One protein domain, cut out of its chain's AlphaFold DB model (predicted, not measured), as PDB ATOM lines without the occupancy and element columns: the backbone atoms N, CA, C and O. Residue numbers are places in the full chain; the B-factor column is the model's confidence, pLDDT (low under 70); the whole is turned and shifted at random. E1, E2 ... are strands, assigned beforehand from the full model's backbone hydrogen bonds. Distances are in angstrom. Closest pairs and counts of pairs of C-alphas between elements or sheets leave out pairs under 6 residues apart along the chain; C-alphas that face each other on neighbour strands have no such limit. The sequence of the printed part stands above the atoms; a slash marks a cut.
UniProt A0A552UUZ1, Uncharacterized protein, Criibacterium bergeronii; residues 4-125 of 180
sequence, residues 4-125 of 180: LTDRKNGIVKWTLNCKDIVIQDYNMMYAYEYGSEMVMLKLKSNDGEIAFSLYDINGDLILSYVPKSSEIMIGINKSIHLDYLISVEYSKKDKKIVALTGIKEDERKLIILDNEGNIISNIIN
ATOM      1  N   LEU A   4      36.548 -54.695   6.948       94.94
ATOM      2  CA  LEU A   4      36.202 -53.770   8.014       94.94
ATOM      3  C   LEU A   4      37.086 -52.530   7.905       94.94
ATOM      4  O   LEU A   4      38.303 -52.642   7.771       94.94
ATOM      5  N   THR A   5      36.483 -51.347   7.993       94.75
ATOM      6  CA  THR A   5      37.217 -50.078   7.940       94.75
ATOM      7  C   THR A   5      36.894 -49.207   9.144       94.75
ATOM      8  O   THR A   5      35.722 -48.921   9.394       94.75
ATOM      9  N   ASP A   6      37.921 -48.710   9.827       93.88
ATOM     10  CA  ASP A   6      37.831 -47.623  10.799       93.88
ATOM     11  C   ASP A   6      38.567 -46.404  10.238       93.88
ATOM     12  O   ASP A   6      39.785 -46.263  10.353       93.88
ATOM     13  N   ARG A   7      37.801 -45.504   9.620       89.44
ATOM     14  CA  ARG A   7      38.336 -44.292   8.984       89.44
ATOM     15  C   ARG A   7      38.969 -43.323   9.976       89.44
ATOM     16  O   ARG A   7      39.855 -42.574   9.590       89.44
ATOM     17  N   LYS A   8      38.526 -43.309  11.239       90.44
ATOM     18  CA  LYS A   8      39.053 -42.376  12.245       90.44
ATOM     19  C   LYS A   8      40.485 -42.740  12.623       90.44
ATOM     20  O   LYS A   8      41.305 -41.852  12.831       90.44
ATOM     21  N   ASN A   9      40.765 -44.037  12.704       93.94
ATOM     22  CA  ASN A   9      42.083 -44.557  13.058       93.94
ATOM     23  C   ASN A   9      42.908 -44.998  11.836       93.94
ATOM     24  O   ASN A   9      44.033 -45.465  12.006       93.94
ATOM     25  N   GLY A  10      42.362 -44.850  10.624       94.44
ATOM     26  CA  GLY A  10      43.020 -45.243   9.378       94.44
ATOM     27  C   GLY A  10      43.186 -46.754   9.232       94.44
ATOM     28  O   GLY A  10      44.159 -47.197   8.644       94.44
ATOM     29  N   ILE A  11      42.301 -47.567   9.806       96.88
ATOM     30  CA  ILE A  11      42.466 -49.026   9.823       96.88
ATOM     31  C   ILE A  11      41.601 -49.663   8.737       96.88
ATOM     32  O   ILE A  11      40.394 -49.424   8.676       96.88
ATOM     33  N   VAL A  12      42.209 -50.536   7.939       97.19
ATOM     34  CA  VAL A  12      41.531 -51.504   7.069       97.19
ATOM     35  C   VAL A  12      41.893 -52.898   7.542       97.19
ATOM     36  O   VAL A  12      43.061 -53.188   7.790       97.19
ATOM     37  N   LYS A  13      40.896 -53.767   7.680       97.19
ATOM     38  CA  LYS A  13      41.080 -55.107   8.222       97.19
ATOM     39  C   LYS A  13      40.238 -56.135   7.482       97.19
ATOM     40  O   LYS A  13      39.063 -55.898   7.211       97.19
ATOM     41  N   TRP A  14      40.808 -57.308   7.255       96.38
ATOM     42  CA  TRP A  14      40.074 -58.509   6.859       96.38
ATOM     43  C   TRP A  14      40.681 -59.740   7.534       96.38
ATOM     44  O   TRP A  14      41.785 -59.684   8.072       96.38
ATOM     45  N   THR A  15      39.950 -60.853   7.542       94.81
ATOM     46  CA  THR A  15      40.408 -62.100   8.167       94.81
ATOM     47  C   THR A  15      40.697 -63.143   7.093       94.81
ATOM     48  O   THR A  15      39.836 -63.447   6.268       94.81
ATOM     49  N   LEU A  16      41.894 -63.725   7.140       93.31
ATOM     50  CA  LEU A  16      42.350 -64.812   6.278       93.31
ATOM     51  C   LEU A  16      42.861 -65.958   7.158       93.31
ATOM     52  O   LEU A  16      43.739 -65.753   7.990       93.31
ATOM     53  N   ASN A  17      42.323 -67.171   6.998       91.38
ATOM     54  CA  ASN A  17      42.751 -68.358   7.760       91.38
ATOM     55  C   ASN A  17      42.800 -68.127   9.287       91.38
ATOM     56  O   ASN A  17      43.780 -68.468   9.948       91.38
ATOM     57  N   CYS A  18      41.751 -67.500   9.835       90.00
ATOM     58  CA  CYS A  18      41.636 -67.117  11.252       90.00
ATOM     59  C   CYS A  18      42.701 -66.120  11.751       90.00
ATOM     60  O   CYS A  18      42.844 -65.940  12.960       90.00
ATOM     61  N   LYS A  19      43.430 -65.460  10.848       93.88
ATOM     62  CA  LYS A  19      44.352 -64.368  11.161       93.88
ATOM     63  C   LYS A  19      43.822 -63.062  10.605       93.88
ATOM     64  O   LYS A  19      43.300 -63.016   9.495       93.88
ATOM     65  N   ASP A  20      43.983 -62.009  11.385       95.69
ATOM     66  CA  ASP A  20      43.630 -60.667  10.960       95.69
ATOM     67  C   ASP A  20      44.779 -60.057  10.164       95.69
ATOM     68  O   ASP A  20      45.903 -59.962  10.655       95.69
ATOM     69  N   ILE A  21      44.471 -59.636   8.943       97.75
ATOM     70  CA  ILE A  21      45.332 -58.787   8.130       97.75
ATOM     71  C   ILE A  21      44.890 -57.350   8.368       97.75
ATOM     72  O   ILE A  21      43.696 -57.047   8.303       97.75
ATOM     73  N   VAL A  22      45.841 -56.479   8.697       97.12
ATOM     74  CA  VAL A  22      45.572 -55.097   9.098       97.12
ATOM     75  C   VAL A  22      46.495 -54.162   8.333       97.12
ATOM     76  O   VAL A  22      47.713 -54.276   8.429       97.12
ATOM     77  N   ILE A  23      45.900 -53.214   7.617       97.62
ATOM     78  CA  ILE A  23      46.589 -52.106   6.959       97.62
ATOM     79  C   ILE A  23      46.239 -50.825   7.707       97.62
ATOM     80  O   ILE A  23      45.071 -50.585   8.022       97.62
ATOM     81  N   GLN A  24      47.254 -50.009   7.989       96.06
ATOM     82  CA  GLN A  24      47.082 -48.713   8.628       96.06
ATOM     83  C   GLN A  24      47.471 -47.590   7.664       96.06
ATOM     84  O   GLN A  24      48.643 -47.428   7.336       96.06
ATOM     85  N   ASP A  25      46.482 -46.812   7.239       94.50
ATOM     86  CA  ASP A  25      46.635 -45.630   6.398       94.50
ATOM     87  C   ASP A  25      45.607 -44.552   6.798       94.50
ATOM     88  O   ASP A  25      44.397 -44.687   6.592       94.50
ATOM     89  N   TYR A  26      46.098 -43.457   7.384       93.56
ATOM     90  CA  TYR A  26      45.272 -42.333   7.846       93.56
ATOM     91  C   TYR A  26      44.649 -41.515   6.709       93.56
ATOM     92  O   TYR A  26      43.691 -40.779   6.942       93.56
ATOM     93  N   ASN A  27      45.160 -41.664   5.488       94.12
ATOM     94  CA  ASN A  27      44.642 -40.998   4.300       94.12
ATOM     95  C   ASN A  27      43.532 -41.813   3.620       94.12
ATOM     96  O   ASN A  27      42.975 -41.379   2.607       94.12
ATOM     97  N   MET A  28      43.186 -42.989   4.158       95.38
ATOM     98  CA  MET A  28      42.169 -43.855   3.579       95.38
ATOM     99  C   MET A  28      40.773 -43.225   3.625       95.38
ATOM    100  O   MET A  28      40.198 -42.959   4.681       95.38
ATOM    101  N   MET A  29      40.181 -43.071   2.440       94.62
ATOM    102  CA  MET A  29      38.783 -42.685   2.284       94.62
ATOM    103  C   MET A  29      37.865 -43.899   2.412       94.62
ATOM    104  O   MET A  29      36.864 -43.846   3.124       94.62
ATOM    105  N   TYR A  30      38.176 -44.982   1.698       94.44
ATOM    106  CA  TYR A  30      37.486 -46.268   1.787       94.44
ATOM    107  C   TYR A  30      38.335 -47.390   1.181       94.44
ATOM    108  O   TYR A  30      39.251 -47.135   0.399       94.44
ATOM    109  N   ALA A  31      37.981 -48.628   1.515       96.50
ATOM    110  CA  ALA A  31      38.566 -49.842   0.965       96.50
ATOM    111  C   ALA A  31      37.469 -50.736   0.380       96.50
ATOM    112  O   ALA A  31      36.321 -50.685   0.831       96.50
ATOM    113  N   TYR A  32      37.812 -51.524  -0.632       94.69
ATOM    114  CA  TYR A  32      36.880 -52.417  -1.311       94.69
ATOM    115  C   TYR A  32      37.600 -53.632  -1.892       94.69
ATOM    116  O   TYR A  32      38.809 -53.609  -2.127       94.69
ATOM    117  N   GLU A  33      36.840 -54.704  -2.102       93.94
ATOM    118  CA  GLU A  33      37.335 -55.879  -2.813       93.94
ATOM    119  C   GLU A  33      37.626 -55.505  -4.256       93.94
ATOM    120  O   GLU A  33      36.816 -54.854  -4.917       93.94
ATOM    121  N   TYR A  34      38.788 -55.921  -4.731       93.25
ATOM    122  CA  TYR A  34      39.251 -55.613  -6.066       93.25
ATOM    123  C   TYR A  34      39.665 -56.909  -6.757       93.25
ATOM    124  O   TYR A  34      40.493 -57.657  -6.242       93.25
ATOM    125  N   GLY A  35      39.076 -57.189  -7.920       87.44
ATOM    126  CA  GLY A  35      39.324 -58.432  -8.649       87.44
ATOM    127  C   GLY A  35      39.145 -59.685  -7.787       87.44
ATOM    128  O   GLY A  35      38.224 -59.776  -6.977       87.44
ATOM    129  N   SER A  36      40.032 -60.665  -7.973       85.88
ATOM    130  CA  SER A  36      40.070 -61.888  -7.167       85.88
ATOM    131  C   SER A  36      41.146 -61.812  -6.083       85.88
ATOM    132  O   SER A  36      42.337 -61.778  -6.394       85.88
ATOM    133  N   GLU A  37      40.728 -61.883  -4.814       90.94
ATOM    134  CA  GLU A  37      41.617 -61.957  -3.640       90.94
ATOM    135  C   GLU A  37      42.592 -60.772  -3.515       90.94
ATOM    136  O   GLU A  37      43.780 -60.958  -3.236       90.94
ATOM    137  N   MET A  38      42.108 -59.555  -3.757       94.94
ATOM    138  CA  MET A  38      42.866 -58.324  -3.540       94.94
ATOM    139  C   MET A  38      41.969 -57.249  -2.920       94.94
ATOM    140  O   MET A  38      40.736 -57.306  -3.003       94.94
ATOM    141  N   VAL A  39      42.598 -56.266  -2.283       96.81
ATOM    142  CA  VAL A  39      41.931 -55.142  -1.625       96.81
ATOM    143  C   VAL A  39      42.499 -53.845  -2.173       96.81
ATOM    144  O   VAL A  39      43.704 -53.612  -2.099       96.81
ATOM    145  N   MET A  40      41.631 -52.983  -2.694       96.94
ATOM    146  CA  MET A  40      42.014 -51.647  -3.135       96.94
ATOM    147  C   MET A  40      41.594 -50.619  -2.088       96.94
ATOM    148  O   MET A  40      40.433 -50.566  -1.671       96.94
ATOM    149  N   LEU A  41      42.534 -49.771  -1.692       97.56
ATOM    150  CA  LEU A  41      42.293 -48.580  -0.892       97.56
ATOM    151  C   LEU A  41      42.232 -47.376  -1.824       97.56
ATOM    152  O   LEU A  41      43.134 -47.164  -2.632       97.56
ATOM    153  N   LYS A  42      41.189 -46.557  -1.675       96.69
ATOM    154  CA  LYS A  42      41.176 -45.199  -2.218       96.69
ATOM    155  C   LYS A  42      41.589 -44.233  -1.121       96.69
ATOM    156  O   LYS A  42      40.972 -44.195  -0.051       96.69
ATOM    157  N   LEU A  43      42.613 -43.448  -1.408       96.19
ATOM    158  CA  LEU A  43      43.270 -42.550  -0.476       96.19
ATOM    159  C   LEU A  43      43.102 -41.100  -0.937       96.19
ATOM    160  O   LEU A  43      42.928 -40.829  -2.129       96.19
ATOM    161  N   LYS A  44      43.184 -40.172   0.014       94.38
ATOM    162  CA  LYS A  44      43.322 -38.741  -0.251       94.38
ATOM    163  C   LYS A  44      44.665 -38.267   0.286       94.38
ATOM    164  O   LYS A  44      44.840 -38.209   1.498       94.38
ATOM    165  N   SER A  45      45.610 -37.959  -0.592       81.56
ATOM    166  CA  SER A  45      46.935 -37.480  -0.195       81.56
ATOM    167  C   SER A  45      46.867 -36.101   0.472       81.56
ATOM    168  O   SER A  45      45.851 -35.401   0.431       81.56
ATOM    169  N   ASN A  46      47.975 -35.701   1.100       76.25
ATOM    170  CA  ASN A  46      48.068 -34.462   1.881       76.25
ATOM    171  C   ASN A  46      47.834 -33.189   1.049       76.25
ATOM    172  O   ASN A  46      47.366 -32.184   1.580       76.25
ATOM    173  N   ASP A  47      48.142 -33.227  -0.245       81.62
ATOM    174  CA  ASP A  47      47.870 -32.165  -1.221       81.62
ATOM    175  C   ASP A  47      46.430 -32.204  -1.774       81.62
ATOM    176  O   ASP A  47      46.035 -31.346  -2.561       81.62
ATOM    177  N   GLY A  48      45.617 -33.158  -1.313       85.50
ATOM    178  CA  GLY A  48      44.214 -33.319  -1.672       85.50
ATOM    179  C   GLY A  48      43.964 -34.229  -2.870       85.50
ATOM    180  O   GLY A  48      42.793 -34.433  -3.209       85.50
ATOM    181  N   GLU A  49      45.015 -34.785  -3.473       91.12
ATOM    182  CA  GLU A  49      44.905 -35.675  -4.624       91.12
ATOM    183  C   GLU A  49      44.338 -37.043  -4.268       91.12
ATOM    184  O   GLU A  49      44.391 -37.515  -3.132       91.12
ATOM    185  N   ILE A  50      43.742 -37.683  -5.270       95.44
ATOM    186  CA  ILE A  50      43.243 -39.045  -5.135       95.44
ATOM    187  C   ILE A  50      44.358 -40.008  -5.516       95.44
ATOM    188  O   ILE A  50      44.878 -39.958  -6.630       95.44
ATOM    189  N   ALA A  51      44.661 -40.915  -4.597       96.25
ATOM    190  CA  ALA A  51      45.602 -42.002  -4.794       96.25
ATOM    191  C   ALA A  51      44.908 -43.347  -4.576       96.25
ATOM    192  O   ALA A  51      43.840 -43.434  -3.957       96.25
ATOM    193  N   PHE A  52      45.527 -44.403  -5.083       97.00
ATOM    194  CA  PHE A  52      45.037 -45.764  -4.948       97.00
ATOM    195  C   PHE A  52      46.182 -46.680  -4.544       97.00
ATOM    196  O   PHE A  52      47.268 -46.567  -5.105       97.00
ATOM    197  N   SER A  53      45.927 -47.591  -3.610       97.62
ATOM    198  CA  SER A  53      46.881 -48.620  -3.186       97.62
ATOM    199  C   SER A  53      46.209 -49.982  -3.232       97.62
ATOM    200  O   SER A  53      45.160 -50.183  -2.618       97.62
ATOM    201  N   LEU A  54      46.816 -50.910  -3.960       97.38
ATOM    202  CA  LEU A  54      46.334 -52.264  -4.167       97.38
ATOM    203  C   LEU A  54      47.167 -53.245  -3.347       97.38
ATOM    204  O   LEU A  54      48.382 -53.329  -3.518       97.38
ATOM    205  N   TYR A  55      46.491 -54.025  -2.515       97.56
ATOM    206  CA  TYR A  55      47.087 -55.053  -1.675       97.56
ATOM    207  C   TYR A  55      46.603 -56.431  -2.100       97.56
ATOM    208  O   TYR A  55      45.451 -56.602  -2.510       97.56
ATOM    209  N   ASP A  56      47.472 -57.425  -1.967       95.75
ATOM    210  CA  ASP A  56      47.062 -58.816  -2.061       95.75
ATOM    211  C   ASP A  56      46.255 -59.244  -0.815       95.75
ATOM    212  O   ASP A  56      46.092 -58.497   0.153       95.75
ATOM    213  N   ILE A  57      45.740 -60.474  -0.824       95.19
ATOM    214  CA  ILE A  57      44.964 -61.023   0.296       95.19
ATOM    215  C   ILE A  57      45.769 -61.190   1.595       95.19
ATOM    216  O   ILE A  57      45.168 -61.317   2.661       95.19
ATOM    217  N   ASN A  58      47.100 -61.205   1.533       96.12
ATOM    218  CA  ASN A  58      47.979 -61.304   2.698       96.12
ATOM    219  C   ASN A  58      48.333 -59.926   3.278       96.12
ATOM    220  O   ASN A  58      48.872 -59.859   4.381       96.12
ATOM    221  N   GLY A  59      47.978 -58.843   2.580       96.06
ATOM    222  CA  GLY A  59      48.278 -57.470   2.975       96.06
ATOM    223  C   GLY A  59      49.579 -56.935   2.383       96.06
ATOM    224  O   GLY A  59      50.026 -55.862   2.788       96.06
ATOM    225  N   ASP A  60      50.170 -57.638   1.419       95.94
ATOM    226  CA  ASP A  60      51.362 -57.180   0.718       95.94
ATOM    227  C   ASP A  60      50.972 -56.167  -0.366       95.94
ATOM    228  O   ASP A  60      50.055 -56.394  -1.161       95.94
ATOM    229  N   LEU A  61      51.667 -55.027  -0.403       97.00
ATOM    230  CA  LEU A  61      51.443 -53.994  -1.415       97.00
ATOM    231  C   LEU A  61      51.861 -54.520  -2.796       97.00
ATOM    232  O   LEU A  61      53.037 -54.804  -3.029       97.00
ATOM    233  N   ILE A  62      50.905 -54.591  -3.721       96.69
ATOM    234  CA  ILE A  62      51.143 -54.951  -5.123       96.69
ATOM    235  C   ILE A  62      51.587 -53.710  -5.893       96.69
ATOM    236  O   ILE A  62      52.645 -53.702  -6.523       96.69
ATOM    237  N   LEU A  63      50.768 -52.660  -5.849       97.19
ATOM    238  CA  LEU A  63      51.051 -51.389  -6.503       97.19
ATOM    239  C   LEU A  63      50.290 -50.248  -5.836       97.19
ATOM    240  O   LEU A  63      49.276 -50.468  -5.176       97.19
ATOM    241  N   SER A  64      50.735 -49.023  -6.066       97.00
ATOM    242  CA  SER A  64      49.955 -47.817  -5.823       97.00
ATOM    243  C   SER A  64      50.118 -46.841  -6.982       97.00
ATOM    244  O   SER A  64      51.068 -46.933  -7.755       97.00
ATOM    245  N   TYR A  65      49.166 -45.933  -7.168       96.44
ATOM    246  CA  TYR A  65      49.261 -44.927  -8.219       96.44
ATOM    247  C   TYR A  65      48.501 -43.650  -7.878       96.44
ATOM    248  O   TYR A  65      47.533 -43.650  -7.110       96.44
ATOM    249  N   VAL A  66      48.938 -42.559  -8.504       95.38
ATOM    250  CA  VAL A  66      48.321 -41.235  -8.411       95.38
ATOM    251  C   VAL A  66      48.101 -40.719  -9.836       95.38
ATOM    252  O   VAL A  66      49.063 -40.320 -10.496       95.38
ATOM    253  N   PRO A  67      46.853 -40.695 -10.346       94.94
ATOM    254  CA  PRO A  67      46.570 -40.271 -11.720       94.94
ATOM    255  C   PRO A  67      47.146 -38.897 -12.066       94.94
ATOM    256  O   PRO A  67      47.788 -38.727 -13.100       94.94
ATOM    257  N   LYS A  68      46.987 -37.913 -11.170       93.75
ATOM    258  CA  LYS A  68      47.412 -36.535 -11.441       93.75
ATOM    259  C   LYS A  68      48.925 -36.387 -11.599       93.75
ATOM    260  O   LYS A  68      49.353 -35.635 -12.468       93.75
ATOM    261  N   SER A  69      49.725 -37.079 -10.786       93.31
ATOM    262  CA  SER A  69      51.188 -37.053 -10.924       93.31
ATOM    263  C   SER A  69      51.701 -38.046 -11.962       93.31
ATOM    264  O   SER A  69      52.904 -38.079 -12.205       93.31
ATOM    265  N   SER A  70      50.815 -38.830 -12.593       96.44
ATOM    266  CA  SER A  70      51.182 -39.835 -13.596       96.44
ATOM    267  C   SER A  70      52.168 -40.883 -13.064       96.44
ATOM    268  O   SER A  70      52.925 -41.481 -13.823       96.44
ATOM    269  N   GLU A  71      52.157 -41.111 -11.749       95.38
ATOM    270  CA  GLU A  71      53.077 -42.016 -11.066       95.38
ATOM    271  C   GLU A  71      52.399 -43.341 -10.715       95.38
ATOM    272  O   GLU A  71      51.288 -43.366 -10.173       95.38
ATOM    273  N   ILE A  72      53.104 -44.436 -10.999       97.44
ATOM    274  CA  ILE A  72      52.769 -45.797 -10.589       97.44
ATOM    275  C   ILE A  72      53.955 -46.351  -9.802       97.44
ATOM    276  O   ILE A  72      55.063 -46.464 -10.323       97.44
ATOM    277  N   MET A  73      53.706 -46.739  -8.562       96.75
ATOM    278  CA  MET A  73      54.636 -47.461  -7.707       96.75
ATOM    279  C   MET A  73      54.304 -48.951  -7.749       96.75
ATOM    280  O   MET A  73      53.177 -49.342  -7.458       96.75
ATOM    281  N   ILE A  74      55.273 -49.795  -8.088       96.25
ATOM    282  CA  ILE A  74      55.159 -51.255  -8.022       96.25
ATOM    283  C   ILE A  74      55.897 -51.747  -6.781       96.25
ATOM    284  O   ILE A  74      57.103 -51.516  -6.612       96.25
ATOM    285  N   GLY A  75      55.163 -52.437  -5.908       92.62
ATOM    286  CA  GLY A  75      55.618 -52.737  -4.559       92.62
ATOM    287  C   GLY A  75      56.109 -51.470  -3.853       92.62
ATOM    288  O   GLY A  75      55.506 -50.406  -3.959       92.62
ATOM    289  N   ILE A  76      57.236 -51.583  -3.148       86.56
ATOM    290  CA  ILE A  76      57.816 -50.480  -2.365       86.56
ATOM    291  C   ILE A  76      58.986 -49.755  -3.049       86.56
ATOM    292  O   ILE A  76      59.407 -48.710  -2.565       86.56
ATOM    293  N   ASN A  77      59.520 -50.282  -4.159       87.56
ATOM    294  CA  ASN A  77      60.859 -49.897  -4.633       87.56
ATOM    295  C   ASN A  77      60.927 -49.393  -6.078       87.56
ATOM    296  O   ASN A  77      61.981 -48.896  -6.476       87.56
ATOM    297  N   LYS A  78      59.871 -49.542  -6.884       93.00
ATOM    298  CA  LYS A  78      59.929 -49.186  -8.306       93.00
ATOM    299  C   LYS A  78      58.854 -48.171  -8.661       93.00
ATOM    300  O   LYS A  78      57.677 -48.498  -8.615       93.00
ATOM    301  N   SER A  79      59.286 -46.970  -9.033       95.06
ATOM    302  CA  SER A  79      58.427 -45.905  -9.555       95.06
ATOM    303  C   SER A  79      58.508 -45.864 -11.077       95.06
ATOM    304  O   SER A  79      59.584 -46.038 -11.658       95.06
ATOM    305  N   ILE A  80      57.367 -45.648 -11.720       96.31
ATOM    306  CA  ILE A  80      57.215 -45.497 -13.166       96.31
ATOM    307  C   ILE A  80      56.365 -44.263 -13.407       96.31
ATOM    308  O   ILE A  80      55.363 -44.042 -12.727       96.31
ATOM    309  N   HIS A  81      56.739 -43.499 -14.425       97.06
ATOM    310  CA  HIS A  81      55.956 -42.372 -14.895       97.06
ATOM    311  C   HIS A  81      55.278 -42.723 -16.221       97.06
ATOM    312  O   HIS A  81      55.955 -43.123 -17.170       97.06
ATOM    313  N   LEU A  82      53.955 -42.581 -16.283       96.81
ATOM    314  CA  LEU A  82      53.166 -42.723 -17.506       96.81
ATOM    315  C   LEU A  82      52.307 -41.482 -17.707       96.81
ATOM    316  O   LEU A  82      51.260 -41.352 -17.075       96.81
ATOM    317  N   ASP A  83      52.742 -40.605 -18.610       96.12
ATOM    318  CA  ASP A  83      52.070 -39.337 -18.889       96.12
ATOM    319  C   ASP A  83      50.562 -39.508 -19.115       96.12
ATOM    320  O   ASP A  83      50.104 -40.387 -19.855       96.12
ATOM    321  N   TYR A  84      49.795 -38.593 -18.520       96.44
ATOM    322  CA  TYR A  84      48.341 -38.510 -18.671       96.44
ATOM    323  C   TYR A  84      47.619 -39.772 -18.191       96.44
ATOM    324  O   TYR A  84      46.677 -40.248 -18.835       96.44
ATOM    325  N   LEU A  85      48.073 -40.317 -17.061       97.38
ATOM    326  CA  LEU A  85      47.468 -41.472 -16.414       97.38
ATOM    327  C   LEU A  85      46.021 -41.190 -15.983       97.38
ATOM    328  O   LEU A  85      45.736 -40.207 -15.300       97.38
ATOM    329  N   ILE A  86      45.109 -42.094 -16.338       96.56
ATOM    330  CA  ILE A  86      43.690 -42.030 -15.961       96.56
ATOM    331  C   ILE A  86      43.380 -43.078 -14.892       96.56
ATOM    332  O   ILE A  86      42.831 -42.759 -13.837       96.56
ATOM    333  N   SER A  87      43.735 -44.333 -15.156       96.62
ATOM    334  CA  SER A  87      43.480 -45.464 -14.264       96.62
ATOM    335  C   SER A  87      44.520 -46.559 -14.460       96.62
ATOM    336  O   SER A  87      45.180 -46.627 -15.499       96.62
ATOM    337  N   VAL A  88      44.656 -47.413 -13.449       97.31
ATOM    338  CA  VAL A  88      45.549 -48.568 -13.459       97.31
ATOM    339  C   VAL A  88      44.769 -49.770 -12.962       97.31
ATOM    340  O   VAL A  88      44.159 -49.722 -11.897       97.31
ATOM    341  N   GLU A  89      44.826 -50.855 -13.722       96.88
ATOM    342  CA  GLU A  89      44.302 -52.152 -13.328       96.88
ATOM    343  C   GLU A  89      45.422 -53.185 -13.214       96.88
ATOM    344  O   GLU A  89      46.466 -53.069 -13.859       96.88
ATOM    345  N   TYR A  90      45.185 -54.235 -12.433       96.00
ATOM    346  CA  TYR A  90      46.135 -55.332 -12.260       96.00
ATOM    347  C   TYR A  90      45.480 -56.698 -12.466       96.00
ATOM    348  O   TYR A  90      44.485 -57.027 -11.817       96.00
ATOM    349  N   SER A  91      46.068 -57.523 -13.333       94.19
ATOM    350  CA  SER A  91      45.696 -58.932 -13.464       94.19
ATOM    351  C   SER A  91      46.620 -59.790 -12.606       94.19
ATOM    352  O   SER A  91      47.793 -59.973 -12.936       94.19
ATOM    353  N   LYS A  92      46.080 -60.375 -11.527       92.50
ATOM    354  CA  LYS A  92      46.804 -61.335 -10.671       92.50
ATOM    355  C   LYS A  92      47.183 -62.608 -11.433       92.50
ATOM    356  O   LYS A  92      48.271 -63.142 -11.233       92.50
ATOM    357  N   LYS A  93      46.290 -63.080 -12.308       92.31
ATOM    358  CA  LYS A  93      46.484 -64.290 -13.118       92.31
ATOM    359  C   LYS A  93      47.646 -64.118 -14.093       92.31
ATOM    360  O   LYS A  93      48.531 -64.968 -14.141       92.31
ATOM    361  N   ASP A  94      47.650 -63.007 -14.825       93.25
ATOM    362  CA  ASP A  94      48.623 -62.767 -15.896       93.25
ATOM    363  C   ASP A  94      49.868 -62.021 -15.403       93.25
ATOM    364  O   ASP A  94      50.837 -61.887 -16.149       93.25
ATOM    365  N   LYS A  95      49.840 -61.532 -14.153       93.44
ATOM    366  CA  LYS A  95      50.867 -60.688 -13.524       93.44
ATOM    367  C   LYS A  95      51.222 -59.469 -14.382       93.44
ATOM    368  O   LYS A  95      52.391 -59.132 -14.543       93.44
ATOM    369  N   LYS A  96      50.197 -58.818 -14.935       95.81
ATOM    370  CA  LYS A  96      50.317 -57.652 -15.822       95.81
ATOM    371  C   LYS A  96      49.573 -56.461 -15.244       95.81
ATOM    372  O   LYS A  96      48.516 -56.620 -14.625       95.81
ATOM    373  N   ILE A  97      50.114 -55.274 -15.487       97.19
ATOM    374  CA  ILE A  97      49.489 -53.994 -15.154       97.19
ATOM    375  C   ILE A  97      48.936 -53.390 -16.445       97.19
ATOM    376  O   ILE A  97      49.596 -53.416 -17.485       97.19
ATOM    377  N   VAL A  98      47.722 -52.853 -16.385       98.06
ATOM    378  CA  VAL A  98      47.047 -52.195 -17.508       98.06
ATOM    379  C   VAL A  98      46.770 -50.756 -17.113       98.06
ATOM    380  O   VAL A  98      45.923 -50.502 -16.264       98.06
ATOM    381  N   ALA A  99      47.470 -49.809 -17.724       98.31
ATOM    382  CA  ALA A  99      47.254 -48.387 -17.494       98.31
ATOM    383  C   ALA A  99      46.457 -47.774 -18.647       98.31
ATOM    384  O   ALA A  99      46.832 -47.918 -19.809       98.31
ATOM    385  N   LEU A 100      45.376 -47.058 -18.344       98.50
ATOM    386  CA  LEU A 100      44.697 -46.204 -19.315       98.50
ATOM    387  C   LEU A 100      45.346 -44.820 -19.283       98.50
ATOM    388  O   LEU A 100      45.412 -44.188 -18.229       98.50
ATOM    389  N   THR A 101      45.801 -44.347 -20.441       98.00
ATOM    390  CA  THR A 101      46.490 -43.053 -20.584       98.00
ATOM    391  C   THR A 101      45.880 -42.237 -21.716       98.00
ATOM    392  O   THR A 101      45.418 -42.824 -22.697       98.00
ATOM    393  N   GLY A 102      45.909 -40.908 -21.608       96.31
ATOM    394  CA  GLY A 102      45.588 -39.984 -22.703       96.31
ATOM    395  C   GLY A 102      44.902 -38.700 -22.237       96.31
ATOM    396  O   GLY A 102      44.102 -38.717 -21.304       96.31
ATOM    397  N   ILE A 103      45.184 -37.582 -22.913       92.69
ATOM    398  CA  ILE A 103      44.551 -36.285 -22.619       92.69
ATOM    399  C   ILE A 103      43.125 -36.262 -23.173       92.69
ATOM    400  O   ILE A 103      42.168 -35.984 -22.449       92.69
ATOM    401  N   LYS A 104      42.988 -36.555 -24.470       92.88
ATOM    402  CA  LYS A 104      41.711 -36.576 -25.189       92.88
ATOM    403  C   LYS A 104      41.255 -38.004 -25.438       92.88
ATOM    404  O   LYS A 104      42.074 -38.911 -25.526       92.88
ATOM    405  N   GLU A 105      39.946 -38.204 -25.554       89.38
ATOM    406  CA  GLU A 105      39.357 -39.542 -25.694       89.38
ATOM    407  C   GLU A 105      39.852 -40.301 -26.938       89.38
ATOM    408  O   GLU A 105      40.079 -41.509 -26.877       89.38
ATOM    409  N   ASP A 106      40.069 -39.600 -28.049       89.81
ATOM    410  CA  ASP A 106      40.575 -40.152 -29.311       89.81
ATOM    411  C   ASP A 106      42.065 -40.526 -29.262       89.81
ATOM    412  O   ASP A 106      42.498 -41.426 -29.983       89.81
ATOM    413  N   GLU A 107      42.829 -39.901 -28.366       92.75
ATOM    414  CA  GLU A 107      44.251 -40.169 -28.121       92.75
ATOM    415  C   GLU A 107      44.478 -41.279 -27.074       92.75
ATOM    416  O   GLU A 107      45.616 -41.708 -26.856       92.75
ATOM    417  N   ARG A 108      43.416 -41.742 -26.396       96.56
ATOM    418  CA  ARG A 108      43.541 -42.732 -25.322       96.56
ATOM    419  C   ARG A 108      44.017 -44.091 -25.821       96.56
ATOM    420  O   ARG A 108      43.645 -44.573 -26.890       96.56
ATOM    421  N   LYS A 109      44.805 -44.743 -24.974       97.88
ATOM    422  CA  LYS A 109      45.345 -46.087 -25.192       97.88
ATOM    423  C   LYS A 109      45.527 -46.813 -23.870       97.88
ATOM    424  O   LYS A 109      45.729 -46.182 -22.828       97.88
ATOM    425  N   LEU A 110      45.509 -48.136 -23.941       98.62
ATOM    426  CA  LEU A 110      45.951 -48.995 -22.854       98.62
ATOM    427  C   LEU A 110      47.453 -49.240 -23.003       98.62
ATOM    428  O   LEU A 110      47.908 -49.625 -24.077       98.62
ATOM    429  N   ILE A 111      48.214 -49.031 -21.938       98.44
ATOM    430  CA  ILE A 111      49.620 -49.416 -21.820       98.44
ATOM    431  C   ILE A 111      49.681 -50.681 -20.974       98.44
ATOM    432  O   ILE A 111      49.172 -50.706 -19.854       98.44
ATOM    433  N   ILE A 112      50.291 -51.731 -21.518       98.44
ATOM    434  CA  ILE A 112      50.436 -53.023 -20.849       98.44
ATOM    435  C   ILE A 112      51.861 -53.125 -20.321       98.44
ATOM    436  O   ILE A 112      52.808 -53.041 -21.105       98.44
ATOM    437  N   LEU A 113      52.005 -53.316 -19.013       98.00
ATOM    438  CA  LEU A 113      53.290 -53.485 -18.343       98.00
ATOM    439  C   LEU A 113      53.397 -54.894 -17.751       98.00
ATOM    440  O   LEU A 113      52.387 -55.493 -17.362       98.00
ATOM    441  N   ASP A 114      54.620 -55.403 -17.644       96.06
ATOM    442  CA  ASP A 114      54.904 -56.563 -16.795       96.06
ATOM    443  C   ASP A 114      54.854 -56.187 -15.298       96.06
ATOM    444  O   ASP A 114      54.636 -55.034 -14.917       96.06
ATOM    445  N   ASN A 115      55.054 -57.174 -14.425       92.00
ATOM    446  CA  ASN A 115      55.108 -56.976 -12.975       92.00
ATOM    447  C   ASN A 115      56.369 -56.240 -12.499       92.00
ATOM    448  O   ASN A 115      56.480 -55.945 -11.312       92.00
ATOM    449  N   GLU A 116      57.317 -55.972 -13.390       93.75
ATOM    450  CA  GLU A 116      58.456 -55.113 -13.123       93.75
ATOM    451  C   GLU A 116      58.210 -53.701 -13.651       93.75
ATOM    452  O   GLU A 116      59.028 -52.829 -13.397       93.75
ATOM    453  N   GLY A 117      57.118 -53.421 -14.359       95.06
ATOM    454  CA  GLY A 117      56.853 -52.095 -14.898       95.06
ATOM    455  C   GLY A 117      57.505 -51.782 -16.236       95.06
ATOM    456  O   GLY A 117      57.571 -50.613 -16.619       95.06
ATOM    457  N   ASN A 118      58.010 -52.784 -16.946       96.81
ATOM    458  CA  ASN A 118      58.480 -52.599 -18.311       96.81
ATOM    459  C   ASN A 118      57.273 -52.620 -19.258       96.81
ATOM    460  O   ASN A 118      56.387 -53.464 -19.127       96.81
ATOM    461  N   ILE A 119      57.234 -51.698 -20.223       97.75
ATOM    462  CA  ILE A 119      56.168 -51.653 -21.232       97.75
ATOM    463  C   ILE A 119      56.316 -52.858 -22.163       97.75
ATOM    464  O   ILE A 119      57.321 -52.986 -22.859       97.75
ATOM    465  N   ILE A 120      55.290 -53.707 -22.203       97.94
ATOM    466  CA  ILE A 120      55.205 -54.854 -23.111       97.94
ATOM    467  C   ILE A 120      54.526 -54.452 -24.422       97.94
ATOM    468  O   ILE A 120      54.978 -54.814 -25.504       97.94
ATOM    469  N   SER A 121      53.406 -53.731 -24.327       98.19
ATOM    470  CA  SER A 121      52.578 -53.394 -25.484       98.19
ATOM    471  C   SER A 121      51.711 -52.165 -25.220       98.19
ATOM    472  O   SER A 121      51.584 -51.689 -24.089       98.19
ATOM    473  N   ASN A 122      51.095 -51.655 -26.281       97.69
ATOM    474  CA  ASN A 122      50.034 -50.666 -26.207       97.69
ATOM    475  C   ASN A 122      48.860 -51.094 -27.091       97.69
ATOM    476  O   ASN A 122      49.061 -51.578 -28.202       97.69
ATOM    477  N   ILE A 123      47.644 -50.899 -26.592       98.25
ATOM    478  CA  ILE A 123      46.408 -51.196 -27.311       98.25
ATOM    479  C   ILE A 123      45.713 -49.869 -27.576       98.25
ATOM    480  O   ILE A 123      45.340 -49.157 -26.643       98.25
ATOM    481  N   ILE A 124      45.568 -49.522 -28.851       97.00
ATOM    482  CA  ILE A 124      44.868 -48.311 -29.287       97.00
ATOM    483  C   ILE A 124      43.354 -48.520 -29.278       97.00
ATOM    484  O   ILE A 124      42.874 -49.649 -29.164       97.00
ATOM    485  N   ASN A 125      42.608 -47.426 -29.403       95.69
ATOM    486  CA  ASN A 125      41.156 -47.437 -29.544       95.69
ATOM    487  C   ASN A 125      40.680 -48.418 -30.643       95.69
ATOM    488  O   ASN A 125      41.227 -48.400 -31.753       95.69
TER     489      ASN A 125
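This is residues 4 to 125 of the 180 residues of an uncharacterized protein of Criibacterium bergeronii (UniProt A0A552UUZ1). Three twisted antiparallel sheets are stacked one after another along the longest axis: E1 to E3 at one end, E4 to E9 in the middle, E10 to E13 at the other end. The middle sheet is only partly face to face with each outer one, and the chain builds the sheets in turn. The printed part has 122 residues with no named helix and thirteen named strands, E1 to E13, 74 residues in all; the class is all strand. Each sheet is a meander, each strand the antiparallel neighbour of the one before. The whole is compact, with a radius of gyration of the C-alphas of 15.0 A and spans of 45 by 33 by 25 A.

E1 (residues 4 to 6), E2 (11 to 16) and E3 (19 to 24) form two hairpins; N 4 and O 13 are 2.8 A apart, N 12 and O 23 2.9 A, both within hydrogen-bond range. The stack of sheets, face to face in turn, goes on with the strongly twisted sheet E4 (28 to 34), E5 (38 to 44), E6 (50 to 56), E7 (61 to 66), E8 (71 to 74) and E9 (78 to 81), in that order, with edge strands E4 and E9. Its five hairpins have, within hydrogen-bond range, N 32 and O 40 at 3.0 A, N 41 and O 53 at 2.8 A, N 52 and O 65 at 2.9 A, N 64 and O 73 at 2.8 A, and N 72 and O 80 at 2.9 A. Between these two sheets the strands stand at 18 degrees; the closest C-alphas of E2 and E4 are those of Val 12 and Ala 31, 7.0 A. The third sheet, E10 (85 to 91), E11 (96 to 101), E12 (109 to 113) and E13 (119 to 124), is also strongly twisted; N 89 and O 98 at 2.8 A, N 99 and O 111 at 2.9 A, and N 110 and O 123 at 2.9 A are within hydrogen-bond range. Its strands stand at 28 degrees to those of the sheet E4 to E9; the closest C-alphas of E7 and E10 are those of Tyr 65 and Val 88, 7.4 A.

E1 begins at C-alpha 4 (36.202, -53.770, 8.014). E5 measures 19.9 A, E6 20.4 A and E10 17.8 A from first to last C-alpha. E13 ends at C-alpha 124 (44.868, -48.311, -29.287).

The C-alphas farthest apart, of Cys 18 and Asp 106, are 48.7 A apart. The printed part has no cut and no long link. Its mean pLDDT is 94.7, and no printed residue is under 70.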